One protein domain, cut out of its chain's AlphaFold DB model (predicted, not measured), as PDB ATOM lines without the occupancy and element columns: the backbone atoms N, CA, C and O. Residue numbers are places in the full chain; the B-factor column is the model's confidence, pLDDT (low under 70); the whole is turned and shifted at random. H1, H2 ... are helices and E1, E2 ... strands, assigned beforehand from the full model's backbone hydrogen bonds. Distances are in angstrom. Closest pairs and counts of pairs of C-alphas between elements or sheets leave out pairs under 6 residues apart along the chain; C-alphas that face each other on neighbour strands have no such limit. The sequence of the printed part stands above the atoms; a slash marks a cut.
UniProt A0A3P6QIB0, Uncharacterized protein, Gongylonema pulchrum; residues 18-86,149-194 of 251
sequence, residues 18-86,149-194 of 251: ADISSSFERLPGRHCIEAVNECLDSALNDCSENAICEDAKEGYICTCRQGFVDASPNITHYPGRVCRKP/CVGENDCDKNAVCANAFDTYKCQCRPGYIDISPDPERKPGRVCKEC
ATOM      1  N   ALA A  18     -24.999   8.723  39.949       86.06
ATOM      2  CA  ALA A  18     -25.867   9.723  40.535       86.06
ATOM      3  C   ALA A  18     -27.076  10.004  39.629       86.06
ATOM      4  O   ALA A  18     -26.959  10.219  38.423       86.06
ATOM      5  N   ASP A  19     -28.267   9.999  40.228       84.69
ATOM      6  CA  ASP A  19     -29.512  10.324  39.532       84.69
ATOM      7  C   ASP A  19     -29.703  11.842  39.418       84.69
ATOM      8  O   ASP A  19     -30.088  12.497  40.390       84.69
ATOM      9  N   ILE A  20     -29.487  12.379  38.220       82.56
ATOM     10  CA  ILE A  20     -29.698  13.794  37.885       82.56
ATOM     11  C   ILE A  20     -30.961  14.001  37.042       82.56
ATOM     12  O   ILE A  20     -31.142  15.037  36.405       82.56
ATOM     13  N   SER A  21     -31.870  13.020  37.021       78.19
ATOM     14  CA  SER A  21     -33.126  13.107  36.264       78.19
ATOM     15  C   SER A  21     -33.923  14.365  36.611       78.19
ATOM     16  O   SER A  21     -34.550  14.946  35.726       78.19
ATOM     17  N   SER A  22     -33.853  14.819  37.867       70.69
ATOM     18  CA  SER A  22     -34.518  16.031  38.351       70.69
ATOM     19  C   SER A  22     -34.066  17.295  37.627       70.69
ATOM     20  O   SER A  22     -34.919  18.082  37.231       70.69
ATOM     21  N   SER A  23     -32.763  17.451  37.372       68.88
ATOM     22  CA  SER A  23     -32.192  18.627  36.698       68.88
ATOM     23  C   SER A  23     -32.687  18.771  35.247       68.88
ATOM     24  O   SER A  23     -32.563  19.830  34.640       68.88
ATOM     25  N   PHE A  24     -33.298  17.713  34.693       72.56
ATOM     26  CA  PHE A  24     -33.846  17.656  33.335       72.56
ATOM     27  C   PHE A  24     -35.354  17.367  33.294       72.56
ATOM     28  O   PHE A  24     -35.858  16.926  32.257       72.56
ATOM     29  N   GLU A  25     -36.069  17.555  34.408       68.50
ATOM     30  CA  GLU A  25     -37.518  17.319  34.508       68.50
ATOM     31  C   GLU A  25     -37.944  15.870  34.169       68.50
ATOM     32  O   GLU A  25     -39.040  15.612  33.661       68.50
ATOM     33  N   ARG A  26     -37.078  14.885  34.436       74.00
ATOM     34  CA  ARG A  26     -37.340  13.460  34.185       74.00
ATOM     35  C   ARG A  26     -37.707  12.714  35.467       74.00
ATOM     36  O   ARG A  26     -37.327  13.091  36.571       74.00
ATOM     37  N   LEU A  27     -38.438  11.608  35.304       77.56
ATOM     38  CA  LEU A  27     -38.695  10.665  36.398       77.56
ATOM     39  C   LEU A  27     -37.370  10.111  36.953       77.56
ATOM     40  O   LEU A  27     -36.424   9.993  36.176       77.56
ATOM     41  N   PRO A  28     -37.305   9.713  38.235       83.00
ATOM     42  CA  PRO A  28     -36.107   9.110  38.814       83.00
ATOM     43  C   PRO A  28     -35.583   7.915  38.006       83.00
ATOM     44  O   PRO A  28     -36.359   7.160  37.406       83.00
ATOM     45  N   GLY A  29     -34.263   7.757  37.987       83.06
ATOM     46  CA  GLY A  29     -33.536   6.682  37.319       83.06
ATOM     47  C   GLY A  29     -33.562   6.751  35.792       83.06
ATOM     48  O   GLY A  29     -33.402   5.720  35.141       83.06
ATOM     49  N   ARG A  30     -33.825   7.927  35.204       85.38
ATOM     50  CA  ARG A  30     -33.896   8.133  33.742       85.38
ATOM     51  C   ARG A  30     -32.692   8.866  33.172       85.38
ATOM     52  O   ARG A  30     -32.427   8.743  31.979       85.38
ATOM     53  N   HIS A  31     -31.984   9.617  34.003       86.19
ATOM     54  CA  HIS A  31     -30.732  10.261  33.663       86.19
ATOM     55  C   HIS A  31     -29.749  10.071  34.812       86.19
ATOM     56  O   HIS A  31     -29.915  10.626  35.896       86.19
ATOM     57  N   CYS A  32     -28.770   9.213  34.565       87.75
ATOM     58  CA  CYS A  32     -27.782   8.785  35.532       87.75
ATOM     59  C   CYS A  32     -26.417   9.199  34.995       87.75
ATOM     60  O   CYS A  32     -26.072   8.801  33.880       87.75
ATOM     61  N   ILE A  33     -25.673   9.985  35.763       87.06
ATOM     62  CA  ILE A  33     -24.267  10.291  35.482       87.06
ATOM     63  C   ILE A  33     -23.392   9.487  36.418       87.06
ATOM     64  O   ILE A  33     -23.856   9.048  37.467       87.06
ATOM     65  N   GLU A  34     -22.157   9.235  36.015       88.06
ATOM     66  CA  GLU A  34     -21.193   8.590  36.895       88.06
ATOM     67  C   GLU A  34     -21.007   9.449  38.152       88.06
ATOM     68  O   GLU A  34     -20.869  10.668  38.062       88.06
ATOM     69  N   ALA A  35     -21.098   8.820  39.321       87.31
ATOM     70  CA  ALA A  35     -20.856   9.475  40.596       87.31
ATOM     71  C   ALA A  35     -19.345   9.475  40.836       87.31
ATOM     72  O   ALA A  35     -18.800   8.551  41.443       87.31
ATOM     73  N   VAL A  36     -18.678  10.481  40.280       90.50
ATOM     74  CA  VAL A  36     -17.249  10.720  40.470       90.50
ATOM     75  C   VAL A  36     -17.096  11.661  41.653       90.50
ATOM     76  O   VAL A  36     -17.795  12.658  41.710       90.50
ATOM     77  N   ASN A  37     -16.194  11.341  42.579       92.62
ATOM     78  CA  ASN A  37     -15.802  12.277  43.624       92.62
ATOM     79  C   ASN A  37     -14.557  13.029  43.158       92.62
ATOM     80  O   ASN A  37     -13.433  12.529  43.276       92.62
ATOM     81  N   GLU A  38     -14.758  14.225  42.611       94.25
ATOM     82  CA  GLU A  38     -13.671  15.038  42.066       94.25
ATOM     83  C   GLU A  38     -12.743  15.589  43.155       94.25
ATOM     84  O   GLU A  38     -11.638  16.031  42.858       94.25
ATOM     85  N   CYS A  39     -13.146  15.536  44.427       96.00
ATOM     86  CA  CYS A  39     -12.335  16.008  45.545       96.00
ATOM     87  C   CYS A  39     -11.244  15.017  45.979       96.00
ATOM     88  O   CYS A  39     -10.358  15.399  46.746       96.00
ATOM     89  N   LEU A  40     -11.287  13.761  45.518       95.19
ATOM     90  CA  LEU A  40     -10.243  12.768  45.807       95.19
ATOM     91  C   LEU A  40      -8.972  12.972  44.974       95.19
ATOM     92  O   LEU A  40      -7.902  12.527  45.389       95.19
ATOM     93  N   ASP A  41      -9.077  13.646  43.829       94.69
ATOM     94  CA  ASP A  41      -7.956  13.929  42.937       94.69
ATOM     95  C   ASP A  41      -7.994  15.396  42.493       94.69
ATOM     96  O   ASP A  41      -8.935  15.847  41.842       94.69
ATOM     97  N   SER A  42      -6.935  16.146  42.805       92.25
ATOM     98  CA  SER A  42      -6.787  17.545  42.391       92.25
ATOM     99  C   SER A  42      -6.787  17.752  40.875       92.25
ATOM    100  O   SER A  42      -6.997  18.871  40.431       92.25
ATOM    101  N   ALA A  43      -6.548  16.712  40.068       93.94
ATOM    102  CA  ALA A  43      -6.648  16.798  38.611       93.94
ATOM    103  C   ALA A  43      -8.101  16.773  38.096       93.94
ATOM    104  O   ALA A  43      -8.344  17.128  36.944       93.94
ATOM    105  N   LEU A  44      -9.061  16.354  38.931       93.75
ATOM    106  CA  LEU A  44     -10.483  16.269  38.580       93.75
ATOM    107  C   LEU A  44     -11.285  17.502  39.009       93.75
ATOM    108  O   LEU A  44     -12.429  17.662  38.585       93.75
ATOM    109  N   ASN A  45     -10.690  18.387  39.809       94.56
ATOM    110  CA  ASN A  45     -11.303  19.637  40.228       94.56
ATOM    111  C   ASN A  45     -10.403  20.842  39.939       94.56
ATOM    112  O   ASN A  45      -9.194  20.724  39.789       94.56
ATOM    113  N   ASP A  46     -11.001  22.023  39.869       95.75
ATOM    114  CA  ASP A  46     -10.306  23.295  39.671       95.75
ATOM    115  C   ASP A  46     -10.355  24.182  40.929       95.75
ATOM    116  O   ASP A  46     -10.224  25.405  40.846       95.75
ATOM    117  N   CYS A  47     -10.555  23.591  42.115       96.69
ATOM    118  CA  CYS A  47     -10.530  24.344  43.363       96.69
ATOM    119  C   CYS A  47      -9.162  25.015  43.574       96.69
ATOM    120  O   CYS A  47      -8.108  24.444  43.305       96.69
ATOM    121  N   SER A  48      -9.168  26.220  44.148       97.25
ATOM    122  CA  SER A  48      -7.950  26.846  44.669       97.25
ATOM    123  C   SER A  48      -7.298  25.946  45.723       97.25
ATOM    124  O   SER A  48      -7.989  25.351  46.549       97.25
ATOM    125  N   GLU A  49      -5.968  25.947  45.813       96.06
ATOM    126  CA  GLU A  49      -5.232  25.264  46.894       96.06
ATOM    127  C   GLU A  49      -5.683  25.729  48.294       96.06
ATOM    128  O   GLU A  49      -5.716  24.972  49.265       96.06
ATOM    129  N   ASN A  50      -6.098  26.997  48.393       96.50
ATOM    130  CA  ASN A  50      -6.620  27.601  49.619       96.50
ATOM    131  C   ASN A  50      -8.148  27.463  49.762       96.50
ATOM    132  O   ASN A  50      -8.762  28.196  50.542       96.50
ATOM    133  N   ALA A  51      -8.769  26.553  49.014       96.94
ATOM    134  CA  ALA A  51     -10.176  26.197  49.131       96.94
ATOM    135  C   ALA A  51     -10.366  24.795  49.737       96.94
ATOM    136  O   ALA A  51      -9.424  24.018  49.914       96.94
ATOM    137  N   ILE A  52     -11.607  24.519  50.114       95.50
ATOM    138  CA  ILE A  52     -12.152  23.234  50.529       95.50
ATOM    139  C   ILE A  52     -13.009  22.746  49.362       95.50
ATOM    140  O   ILE A  52     -13.819  23.512  48.843       95.50
ATOM    141  N   CYS A  53     -12.810  21.497  48.948       96.38
ATOM    142  CA  CYS A  53     -13.638  20.832  47.948       96.38
ATOM    143  C   CYS A  53     -14.711  20.006  48.663       96.38
ATOM    144  O   CYS A  53     -14.392  19.228  49.564       96.38
ATOM    145  N   GLU A  54     -15.966  20.185  48.266       94.12
ATOM    146  CA  GLU A  54     -17.101  19.381  48.707       94.12
ATOM    147  C   GLU A  54     -17.686  18.651  47.493       94.12
ATOM    148  O   GLU A  54     -18.159  19.280  46.543       94.12
ATOM    149  N   ASP A  55     -17.644  17.321  47.542       91.62
ATOM    150  CA  ASP A  55     -18.260  16.437  46.555       91.62
ATOM    151  C   ASP A  55     -19.787  16.577  46.597       91.62
ATOM    152  O   ASP A  55     -20.384  16.722  47.673       91.62
ATOM    153  N   ALA A  56     -20.433  16.543  45.437       85.88
ATOM    154  CA  ALA A  56     -21.875  16.679  45.326       85.88
ATOM    155  C   ALA A  56     -22.471  15.621  44.395       85.88
ATOM    156  O   ALA A  56     -21.815  14.954  43.609       85.88
ATOM    157  N   LYS A  57     -23.798  15.471  44.462       77.44
ATOM    158  CA  LYS A  57     -24.522  14.542  43.579       77.44
ATOM    159  C   LYS A  57     -24.366  14.907  42.094       77.44
ATOM    160  O   LYS A  57     -24.528  14.054  41.227       77.44
ATOM    161  N   GLU A  58     -24.125  16.183  41.820       78.56
ATOM    162  CA  GLU A  58     -23.885  16.739  40.494       78.56
ATOM    163  C   GLU A  58     -22.605  17.586  40.569       78.56
ATOM    164  O   GLU A  58     -22.659  18.752  40.964       78.56
ATOM    165  N   GLY A  59     -21.461  16.977  40.245       86.94
ATOM    166  CA  GLY A  59     -20.138  17.608  40.306       86.94
ATOM    167  C   GLY A  59     -19.681  17.924  41.732       86.94
ATOM    168  O   GLY A  59     -20.021  17.223  42.676       86.94
ATOM    169  N   TYR A  60     -18.973  19.040  41.901       91.62
ATOM    170  CA  TYR A  60     -18.388  19.475  43.173       91.62
ATOM    171  C   TYR A  60     -18.543  20.986  43.375       91.62
ATOM    172  O   TYR A  60     -18.758  21.757  42.434       91.62
ATOM    173  N   ILE A  61     -18.394  21.434  44.619       92.62
ATOM    174  CA  ILE A  61     -18.368  22.852  44.984       92.62
ATOM    175  C   ILE A  61     -17.092  23.172  45.764       92.62
ATOM    176  O   ILE A  61     -16.651  22.392  46.602       92.62
ATOM    177  N   CYS A  62     -16.485  24.328  45.483       95.62
ATOM    178  CA  CYS A  62     -15.285  24.781  46.183       95.62
ATOM    179  C   CYS A  62     -15.621  25.985  47.063       95.62
ATOM    180  O   CYS A  62     -16.335  26.895  46.637       95.62
ATOM    181  N   THR A  63     -15.063  26.029  48.268       94.06
ATOM    182  CA  THR A  63     -15.254  27.130  49.220       94.06
ATOM    183  C   THR A  63     -13.919  27.612  49.753       94.06
ATOM    184  O   THR A  63     -13.075  26.814  50.147       94.06
ATOM    185  N   CYS A  64     -13.669  28.922  49.758       95.44
ATOM    186  CA  CYS A  64     -12.417  29.423  50.322       95.44
ATOM    187  C   CYS A  64     -12.313  29.075  51.812       95.44
ATOM    188  O   CYS A  64     -13.273  29.236  52.566       95.44
ATOM    189  N   ARG A  65     -11.127  28.624  52.238       92.94
ATOM    190  CA  ARG A  65     -10.847  28.333  53.649       92.94
ATOM    191  C   ARG A  65     -11.043  29.585  54.505       92.94
ATOM    192  O   ARG A  65     -10.903  30.716  54.032       92.94
ATOM    193  N   GLN A  66     -11.316  29.382  55.792       88.44
ATOM    194  CA  GLN A  66     -11.467  30.483  56.739       88.44
ATOM    195  C   GLN A  66     -10.241  31.410  56.709       88.44
ATOM    196  O   GLN A  66      -9.095  30.960  56.689       88.44
ATOM    197  N   GLY A  67     -10.498  32.718  56.692       86.50
ATOM    198  CA  GLY A  67      -9.455  33.737  56.580       86.50
ATOM    199  C   GLY A  67      -8.990  34.023  55.150       86.50
ATOM    200  O   GLY A  67      -8.065  34.810  54.990       86.50
ATOM    201  N   PHE A  68      -9.612  33.436  54.122       91.56
ATOM    202  CA  PHE A  68      -9.423  33.815  52.721       91.56
ATOM    203  C   PHE A  68     -10.687  34.469  52.157       91.56
ATOM    204  O   PHE A  68     -11.809  34.100  52.512       91.56
ATOM    205  N   VAL A  69     -10.487  35.426  51.252       92.00
ATOM    206  CA  VAL A  69     -11.549  36.026  50.440       92.00
ATOM    207  C   VAL A  69     -11.541  35.409  49.049       92.00
ATOM    208  O   VAL A  69     -10.483  35.173  48.459       92.00
ATOM    209  N   ASP A  70     -12.730  35.156  48.530       94.31
ATOM    210  CA  ASP A  70     -12.959  34.693  47.179       94.31
ATOM    211  C   ASP A  70     -12.816  35.866  46.205       94.31
ATOM    212  O   ASP A  70     -13.515  36.878  46.280       94.31
ATOM    213  N   ALA A  71     -11.849  35.732  45.308       93.44
ATOM    214  CA  ALA A  71     -11.554  36.659  44.229       93.44
ATOM    215  C   ALA A  71     -11.806  36.009  42.859       93.44
ATOM    216  O   ALA A  71     -11.250  36.457  41.851       93.44
ATOM    217  N   SER A  72     -12.598  34.932  42.821       94.06
ATOM    218  CA  SER A  72     -12.985  34.265  41.579       94.06
ATOM    219  C   SER A  72     -13.794  35.232  40.704       94.06
ATOM    220  O   SER A  72     -14.615  35.987  41.228       94.06
ATOM    221  N   PRO A  73     -13.626  35.217  39.368       91.69
ATOM    222  CA  PRO A  73     -14.369  36.115  38.478       91.69
ATOM    223  C   PRO A  73     -15.893  35.960  38.575       91.69
ATOM    224  O   PRO A  73     -16.634  36.912  38.344       91.69
ATOM    225  N   ASN A  74     -16.360  34.757  38.913       87.94
ATOM    226  CA  ASN A  74     -17.770  34.424  39.036       87.94
ATOM    227  C   ASN A  74     -18.011  33.646  40.334       87.94
ATOM    228  O   ASN A  74     -18.140  32.427  40.320       87.94
ATOM    229  N   ILE A  75     -18.055  34.369  41.454       88.25
ATOM    230  CA  ILE A  75     -18.253  33.795  42.794       88.25
ATOM    231  C   ILE A  75     -19.613  33.094  42.913       88.25
ATOM    232  O   ILE A  75     -19.750  32.149  43.680       88.25
ATOM    233  N   THR A  76     -20.628  33.542  42.167       83.56
ATOM    234  CA  THR A  76     -21.949  32.912  42.230       83.56
ATOM    235  C   THR A  76     -21.884  31.521  41.624       83.56
ATOM    236  O   THR A  76     -22.184  30.568  42.308       83.56
ATOM    237  N   HIS A  77     -21.397  31.337  40.401       82.75
ATOM    238  CA  HIS A  77     -21.421  30.002  39.789       82.75
ATOM    239  C   HIS A  77     -20.195  29.139  40.101       82.75
ATOM    240  O   HIS A  77     -20.312  27.919  40.171       82.75
ATOM    241  N   TYR A  78     -19.034  29.761  40.288       89.56
ATOM    242  CA  TYR A  78     -17.750  29.082  40.454       89.56
ATOM    243  C   TYR A  78     -16.978  29.690  41.637       89.56
ATOM    244  O   TYR A  78     -15.942  30.335  41.437       89.56
ATOM    245  N   PRO A  79     -17.483  29.532  42.877       92.81
ATOM    246  CA  PRO A  79     -16.772  29.982  44.066       92.81
ATOM    247  C   PRO A  79     -15.501  29.157  44.303       92.81
ATOM    248  O   PRO A  79     -15.340  28.049  43.791       92.81
ATOM    249  N   GLY A  80     -14.575  29.692  45.092       94.62
ATOM    250  CA  GLY A  80     -13.414  28.970  45.607       94.62
ATOM    251  C   GLY A  80     -12.326  28.646  44.581       94.62
ATOM    252  O   GLY A  80     -11.431  27.866  44.898       94.62
ATOM    253  N   ARG A  81     -12.365  29.221  43.373       95.25
ATOM    254  CA  ARG A  81     -11.344  29.014  42.321       95.25
ATOM    255  C   ARG A  81     -10.128  29.909  42.505       95.25
ATOM    256  O   ARG A  81      -9.010  29.542  42.168       95.25
ATOM    257  N   VAL A  82     -10.337  31.085  43.094       96.44
ATOM    258  CA  VAL A  82      -9.276  32.042  43.411       96.44
ATOM    259  C   VAL A  82      -9.472  32.539  44.838       96.44
ATOM    260  O   VAL A  82     -10.230  33.472  45.078       96.44
ATOM    261  N   CYS A  83      -8.757  31.953  45.794       95.62
ATOM    262  CA  CYS A  83      -8.819  32.375  47.196       95.62
ATOM    263  C   CYS A  83      -7.577  33.184  47.566       95.62
ATOM    264  O   CYS A  83      -6.451  32.697  47.460       95.62
ATOM    265  N   ARG A  84      -7.771  34.421  48.028       93.12
ATOM    266  CA  ARG A  84      -6.683  35.332  48.402       93.12
ATOM    267  C   ARG A  84      -6.701  35.597  49.896       93.12
ATOM    268  O   ARG A  84      -7.748  35.858  50.479       93.12
ATOM    269  N   LYS A  85      -5.525  35.561  50.522       89.56
ATOM    270  CA  LYS A  85      -5.394  35.959  51.922       89.56
ATOM    271  C   LYS A  85      -5.498  37.489  52.008       89.56
ATOM    272  O   LYS A  85      -4.693  38.168  51.362       89.56
ATOM    273  N   PRO A  86      -6.449  38.047  52.774       83.94
ATOM    274  CA  PRO A  86      -6.522  39.476  53.020       83.94
ATOM    275  C   PRO A  86      -5.254  39.888  53.775       83.94
ATOM    276  O   PRO A  86      -4.917  39.326  54.818       83.94
ATOM    277  N   CYS A 149     -18.999  35.653  56.092       88.88
ATOM    278  CA  CYS A 149     -19.642  34.355  56.299       88.88
ATOM    279  C   CYS A 149     -19.432  33.780  57.714       88.88
ATOM    280  O   CYS A 149     -20.014  32.747  58.035       88.88
ATOM    281  N   VAL A 150     -18.585  34.396  58.550       83.38
ATOM    282  CA  VAL A 150     -18.373  33.968  59.941       83.38
ATOM    283  C   VAL A 150     -19.404  34.669  60.825       83.38
ATOM    284  O   VAL A 150     -19.248  35.843  61.147       83.38
ATOM    285  N   GLY A 151     -20.454  33.937  61.206       80.00
ATOM    286  CA  GLY A 151     -21.580  34.445  61.995       80.00
ATOM    287  C   GLY A 151     -22.914  34.265  61.271       80.00
ATOM    288  O   GLY A 151     -23.071  33.355  60.455       80.00
ATOM    289  N   GLU A 152     -23.883  35.128  61.574       81.25
ATOM    290  CA  GLU A 152     -25.167  35.141  60.873       81.25
ATOM    291  C   GLU A 152     -25.030  35.774  59.484       81.25
ATOM    292  O   GLU A 152     -24.436  36.836  59.308       81.25
ATOM    293  N   ASN A 153     -25.614  35.118  58.488       89.69
ATOM    294  CA  ASN A 153     -25.761  35.619  57.130       89.69
ATOM    295  C   ASN A 153     -27.157  35.241  56.621       89.69
ATOM    296  O   ASN A 153     -27.810  34.357  57.171       89.69
ATOM    297  N   ASP A 154     -27.625  35.919  55.579       93.69
ATOM    298  CA  ASP A 154     -28.959  35.702  55.016       93.69
ATOM    299  C   ASP A 154     -28.974  34.663  53.876       93.69
ATOM    300  O   ASP A 154     -29.967  34.577  53.154       93.69
ATOM    301  N   CYS A 155     -27.909  33.869  53.685       94.75
ATOM    302  CA  CYS A 155     -27.927  32.767  52.718       94.75
ATOM    303  C   CYS A 155     -29.020  31.743  53.068       94.75
ATOM    304  O   CYS A 155     -29.278  31.458  54.239       94.75
ATOM    305  N   ASP A 156     -29.619  31.119  52.050       95.94
ATOM    306  CA  ASP A 156     -30.441  29.928  52.270       95.94
ATOM    307  C   ASP A 156     -29.584  28.828  52.922       95.94
ATOM    308  O   ASP A 156     -28.398  28.687  52.628       95.94
ATOM    309  N   LYS A 157     -30.184  27.988  53.768       94.19
ATOM    310  CA  LYS A 157     -29.502  26.829  54.372       94.19
ATOM    311  C   LYS A 157     -28.924  25.849  53.339       94.19
ATOM    312  O   LYS A 157     -27.976  25.126  53.633       94.19
ATOM    313  N   ASN A 158     -29.506  25.812  52.141       92.12
ATOM    314  CA  ASN A 158     -29.040  25.007  51.016       92.12
ATOM    315  C   ASN A 158     -28.122  25.799  50.073       92.12
ATOM    316  O   ASN A 158     -27.847  25.353  48.959       92.12
ATOM    317  N   ALA A 159     -27.662  26.973  50.496       93.50
ATOM    318  CA  ALA A 159     -26.636  27.741  49.828       93.50
ATOM    319  C   ALA A 159     -25.317  27.681  50.602       93.50
ATOM    320  O   ALA A 159     -25.253  27.447  51.808       93.50
ATOM    321  N   VAL A 160     -24.246  27.907  49.866       92.31
ATOM    322  CA  VAL A 160     -22.901  28.125  50.363       92.31
ATOM    323  C   VAL A 160     -22.645  29.624  50.399       92.31
ATOM    324  O   VAL A 160     -22.889  30.321  49.414       92.31
ATOM    325  N   CYS A 161     -22.138  30.111  51.529       93.50
ATOM    326  CA  CYS A 161     -21.662  31.481  51.669       93.50
ATOM    327  C   CYS A 161     -20.198  31.569  51.221       93.50
ATOM    328  O   CYS A 161     -19.343  30.850  51.739       93.50
ATOM    329  N   ALA A 162     -19.904  32.471  50.291       92.56
ATOM    330  CA  ALA A 162     -18.558  32.782  49.832       92.56
ATOM    331  C   ALA A 162     -18.193  34.218  50.228       92.56
ATOM    332  O   ALA A 162     -18.849  35.178  49.810       92.56
ATOM    333  N   ASN A 163     -17.134  34.365  51.032       91.50
ATOM    334  CA  ASN A 163     -16.576  35.674  51.372       91.50
ATOM    335  C   ASN A 163     -16.079  36.340  50.095       91.50
ATOM    336  O   ASN A 163     -15.245  35.767  49.411       91.50
ATOM    337  N   ALA A 164     -16.530  37.549  49.803       88.56
ATOM    338  CA  ALA A 164     -16.014  38.355  48.708       88.56
ATOM    339  C   ALA A 164     -15.312  39.592  49.283       88.56
ATOM    340  O   ALA A 164     -15.364  39.866  50.483       88.56
ATOM    341  N   PHE A 165     -14.622  40.357  48.443       84.56
ATOM    342  CA  PHE A 165     -14.012  41.601  48.901       84.56
ATOM    343  C   PHE A 165     -15.096  42.603  49.334       84.56
ATOM    344  O   PHE A 165     -15.922  42.992  48.509       84.56
ATOM    345  N   ASP A 166     -15.081  43.003  50.613       82.25
ATOM    346  CA  ASP A 166     -16.034  43.952  51.219       82.25
ATOM    347  C   ASP A 166     -17.506  43.483  51.214       82.25
ATOM    348  O   ASP A 166     -18.439  44.264  51.394       82.25
ATOM    349  N   THR A 167     -17.750  42.191  50.974       86.94
ATOM    350  CA  THR A 167     -19.103  41.625  50.907       86.94
ATOM    351  C   THR A 167     -19.072  40.095  50.996       86.94
ATOM    352  O   THR A 167     -18.048  39.482  51.284       86.94
ATOM    353  N   TYR A 168     -20.202  39.450  50.743       91.31
ATOM    354  CA  TYR A 168     -20.297  38.014  50.528       91.31
ATOM    355  C   TYR A 168     -21.348  37.721  49.466       91.31
ATOM    356  O   TYR A 168     -22.248  38.521  49.190       91.31
ATOM    357  N   LYS A 169     -21.228  36.553  48.850       92.44
ATOM    358  CA  LYS A 169     -22.205  36.026  47.902       92.44
ATOM    359  C   LYS A 169     -22.685  34.675  48.400       92.44
ATOM    360  O   LYS A 169     -21.935  33.955  49.048       92.44
ATOM    361  N   CYS A 170     -23.942  34.358  48.117       94.00
ATOM    362  CA  CYS A 170     -24.482  33.037  48.400       94.00
ATOM    363  C   CYS A 170     -24.717  32.328  47.078       94.00
ATOM    364  O   CYS A 170     -25.183  32.949  46.122       94.00
ATOM    365  N   GLN A 171     -24.403  31.042  47.047       91.31
ATOM    366  CA  GLN A 171     -24.616  30.189  45.893       91.31
ATOM    367  C   GLN A 171     -25.372  28.940  46.316       91.31
ATOM    368  O   GLN A 171     -24.942  28.249  47.233       91.31
ATOM    369  N   CYS A 172     -26.468  28.614  45.635       89.88
ATOM    370  CA  CYS A 172     -27.170  27.359  45.882       89.88
ATOM    371  C   CYS A 172     -26.247  26.154  45.643       89.88
ATOM    372  O   CYS A 172     -25.489  26.119  44.669       89.88
ATOM    373  N   ARG A 173     -26.324  25.161  46.532       88.50
ATOM    374  CA  ARG A 173     -25.590  23.900  46.389       88.50
ATOM    375  C   ARG A 173     -26.008  23.178  45.098       88.50
ATOM    376  O   ARG A 173     -27.142  23.365  44.643       88.50
ATOM    377  N   PRO A 174     -25.139  22.337  44.511       83.44
ATOM    378  CA  PRO A 174     -25.512  21.543  43.343       83.44
ATOM    379  C   PRO A 174     -26.805  20.742  43.574       83.44
ATOM    380  O   PRO A 174     -27.034  20.210  44.661       83.44
ATOM    381  N   GLY A 175     -27.682  20.700  42.565       75.44
ATOM    382  CA  GLY A 175     -29.030  20.116  42.660       75.44
ATOM    383  C   GLY A 175     -30.138  21.067  43.148       75.44
ATOM    384  O   GLY A 175     -31.321  20.700  43.118       75.44
ATOM    385  N   TYR A 176     -29.792  22.297  43.541       82.31
ATOM    386  CA  TYR A 176     -30.735  23.350  43.919       82.31
ATOM    387  C   TYR A 176     -30.750  24.472  42.878       82.31
ATOM    388  O   TYR A 176     -29.710  24.888  42.371       82.31
ATOM    389  N   ILE A 177     -31.940  24.997  42.594       81.12
ATOM    390  CA  ILE A 177     -32.137  26.187  41.766       81.12
ATOM    391  C   ILE A 177     -32.348  27.417  42.647       81.12
ATOM    392  O   ILE A 177     -33.025  27.353  43.679       81.12
ATOM    393  N   ASP A 178     -31.776  28.536  42.217       82.62
ATOM    394  CA  ASP A 178     -31.979  29.830  42.853       82.62
ATOM    395  C   ASP A 178     -33.306  30.439  42.384       82.62
ATOM    396  O   ASP A 178     -33.497  30.713  41.198       82.62
ATOM    397  N   ILE A 179     -34.228  30.628  43.326       85.69
ATOM    398  CA  ILE A 179     -35.512  31.302  43.109       85.69
ATOM    399  C   ILE A 179     -35.633  32.563  43.976       85.69
ATOM    400  O   ILE A 179     -36.743  32.988  44.313       85.69
ATOM    401  N   SER A 180     -34.496  33.143  44.371       85.12
ATOM    402  CA  SER A 180     -34.435  34.449  45.021       85.12
ATOM    403  C   SER A 180     -35.265  35.492  44.254       85.12
ATOM    404  O   SER A 180     -35.261  35.496  43.024       85.12
ATOM    405  N   PRO A 181     -35.916  36.447  44.945       87.94
ATOM    406  CA  PRO A 181     -36.611  37.556  44.284       87.94
ATOM    407  C   PRO A 181     -35.694  38.448  43.432       87.94
ATOM    408  O   PRO A 181     -36.153  39.056  42.471       87.94
ATOM    409  N   ASP A 182     -34.411  38.531  43.794       86.50
ATOM    410  CA  ASP A 182     -33.387  39.304  43.083       86.50
ATOM    411  C   ASP A 182     -32.089  38.480  42.944       86.50
ATOM    412  O   ASP A 182     -31.150  38.671  43.723       86.50
ATOM    413  N   PRO A 183     -32.019  37.537  41.984       84.81
ATOM    414  CA  PRO A 183     -30.847  36.680  41.794       84.81
ATOM    415  C   PRO A 183     -29.605  37.435  41.302       84.81
ATOM    416  O   PRO A 183     -28.484  36.998  41.534       84.81
ATOM    417  N   GLU A 184     -29.773  38.585  40.639       86.56
ATOM    418  CA  GLU A 184     -28.639  39.364  40.125       86.56
ATOM    419  C   GLU A 184     -27.867  40.046  41.261       86.56
ATOM    420  O   GLU A 184     -26.633  40.091  41.253       86.56
ATOM    421  N   ARG A 185     -28.578  40.577  42.265       87.19
ATOM    422  CA  ARG A 185     -27.945  41.307  43.375       87.19
ATOM    423  C   ARG A 185     -27.781  40.449  44.624       87.19
ATOM    424  O   ARG A 185     -26.747  40.560  45.294       87.19
ATOM    425  N   LYS A 186     -28.769  39.601  44.924       90.81
ATOM    426  CA  LYS A 186     -28.849  38.741  46.114       90.81
ATOM    427  C   LYS A 186     -29.172  37.281  45.739       90.81
ATOM    428  O   LYS A 186     -30.231  36.760  46.107       90.81
ATOM    429  N   PRO A 187     -28.255  36.598  45.036       91.50
ATOM    430  CA  PRO A 187     -28.414  35.185  44.718       91.50
ATOM    431  C   PRO A 187     -28.387  34.314  45.977       91.50
ATOM    432  O   PRO A 187     -27.887  34.726  47.028       91.50
ATOM    433  N   GLY A 188     -28.940  33.109  45.880       90.62
ATOM    434  CA  GLY A 188     -28.811  32.055  46.886       90.62
ATOM    435  C   GLY A 188     -29.481  32.355  48.229       90.62
ATOM    436  O   GLY A 188     -29.052  31.828  49.254       90.62
ATOM    437  N   ARG A 189     -30.499  33.225  48.248       93.75
ATOM    438  CA  ARG A 189     -31.334  33.521  49.431       93.75
ATOM    439  C   ARG A 189     -32.546  32.602  49.510       93.75
ATOM    440  O   ARG A 189     -33.100  32.413  50.587       93.75
ATOM    441  N   VAL A 190     -32.954  32.034  48.372       90.19
ATOM    442  CA  VAL A 190     -34.006  31.020  48.301       90.19
ATOM    443  C   VAL A 190     -33.575  29.912  47.344       90.19
ATOM    444  O   VAL A 190     -33.676  30.053  46.127       90.19
ATOM    445  N   CYS A 191     -33.130  28.788  47.899       88.50
ATOM    446  CA  CYS A 191     -32.679  27.632  47.129       88.50
ATOM    447  C   CYS A 191     -33.716  26.513  47.214       88.50
ATOM    448  O   CYS A 191     -34.059  26.032  48.300       88.50
ATOM    449  N   LYS A 192     -34.229  26.078  46.061       82.94
ATOM    450  CA  LYS A 192     -35.187  24.968  45.982       82.94
ATOM    451  C   LYS A 192     -34.597  23.802  45.234       82.94
ATOM    452  O   LYS A 192     -34.004  23.964  44.176       82.94
ATOM    453  N   GLU A 193     -34.804  22.616  45.776       74.81
ATOM    454  CA  GLU A 193     -34.391  21.407  45.093       74.81
ATOM    455  C   GLU A 193     -35.187  21.229  43.806       74.81
ATOM    456  O   GLU A 193     -36.394  21.489  43.740       74.81
ATOM    457  N   CYS A 194     -34.498  20.760  42.773       65.56
ATOM    458  CA  CYS A 194     -35.044  20.688  41.424       65.56
ATOM    459  C   CYS A 194     -36.237  19.702  41.277       65.56
ATOM    460  O   CYS A 194     -36.886  19.661  40.236       65.56
TER     461      CYS A 194
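AT A GLANCE: This is residues 18 to 86 and 149 to 194 of the 251 residues of an uncharacterized protein of Gongylonema pulchrum (UniProt A0A3P6QIB0). Little regular structure is here: loops hold three small antiparallel hairpins, E2-E3 near E4-E5 and E6-E7 at one end of E4-E5, with H1 and E1 off to one side. The printed part has 115 residues, 35 in named elements, mostly strand: H1, then E1 to E7. It is compact, radius of gyration of the C-alphas 14.6 A, spanning 46 by 37 by 23 A.

IN THESE COORDINATES: Find C-alpha 159 at (-26.636, 27.741, 49.828); from there E4 runs 15.1 A to 164, and E5, residues 167 to 172, measures 17.1 A. E2 is residues 51 to 55, E3 60 to 64, E6 176 to 178, H1 21 to 24, E1 32 to 34; E7, 191 to 193, ends at (-34.391, 21.407, 45.093).

HOW THE PARTS SIT: Within hydrogen-bond range are N 160 and O 171 in E4-E5, 2.7 A, N 52 and O 63 in E2-E3, 2.7 A, and N 177 and O 192 in E6-E7, 2.8 A. The closest C-alphas of E3 and E4, Thr 63 and Ala 162, are 6.6 A apart. H1, too short for O i to N i+4 pairs, is apart from E4.

THE WHOLE: Residues 87 to 148 are not printed; C-alphas 86 and 149 are 14.5 A apart. Links E1 to E2 and E6 to E7 are long. Residues 23, 25 and 194 have pLDDT under 70.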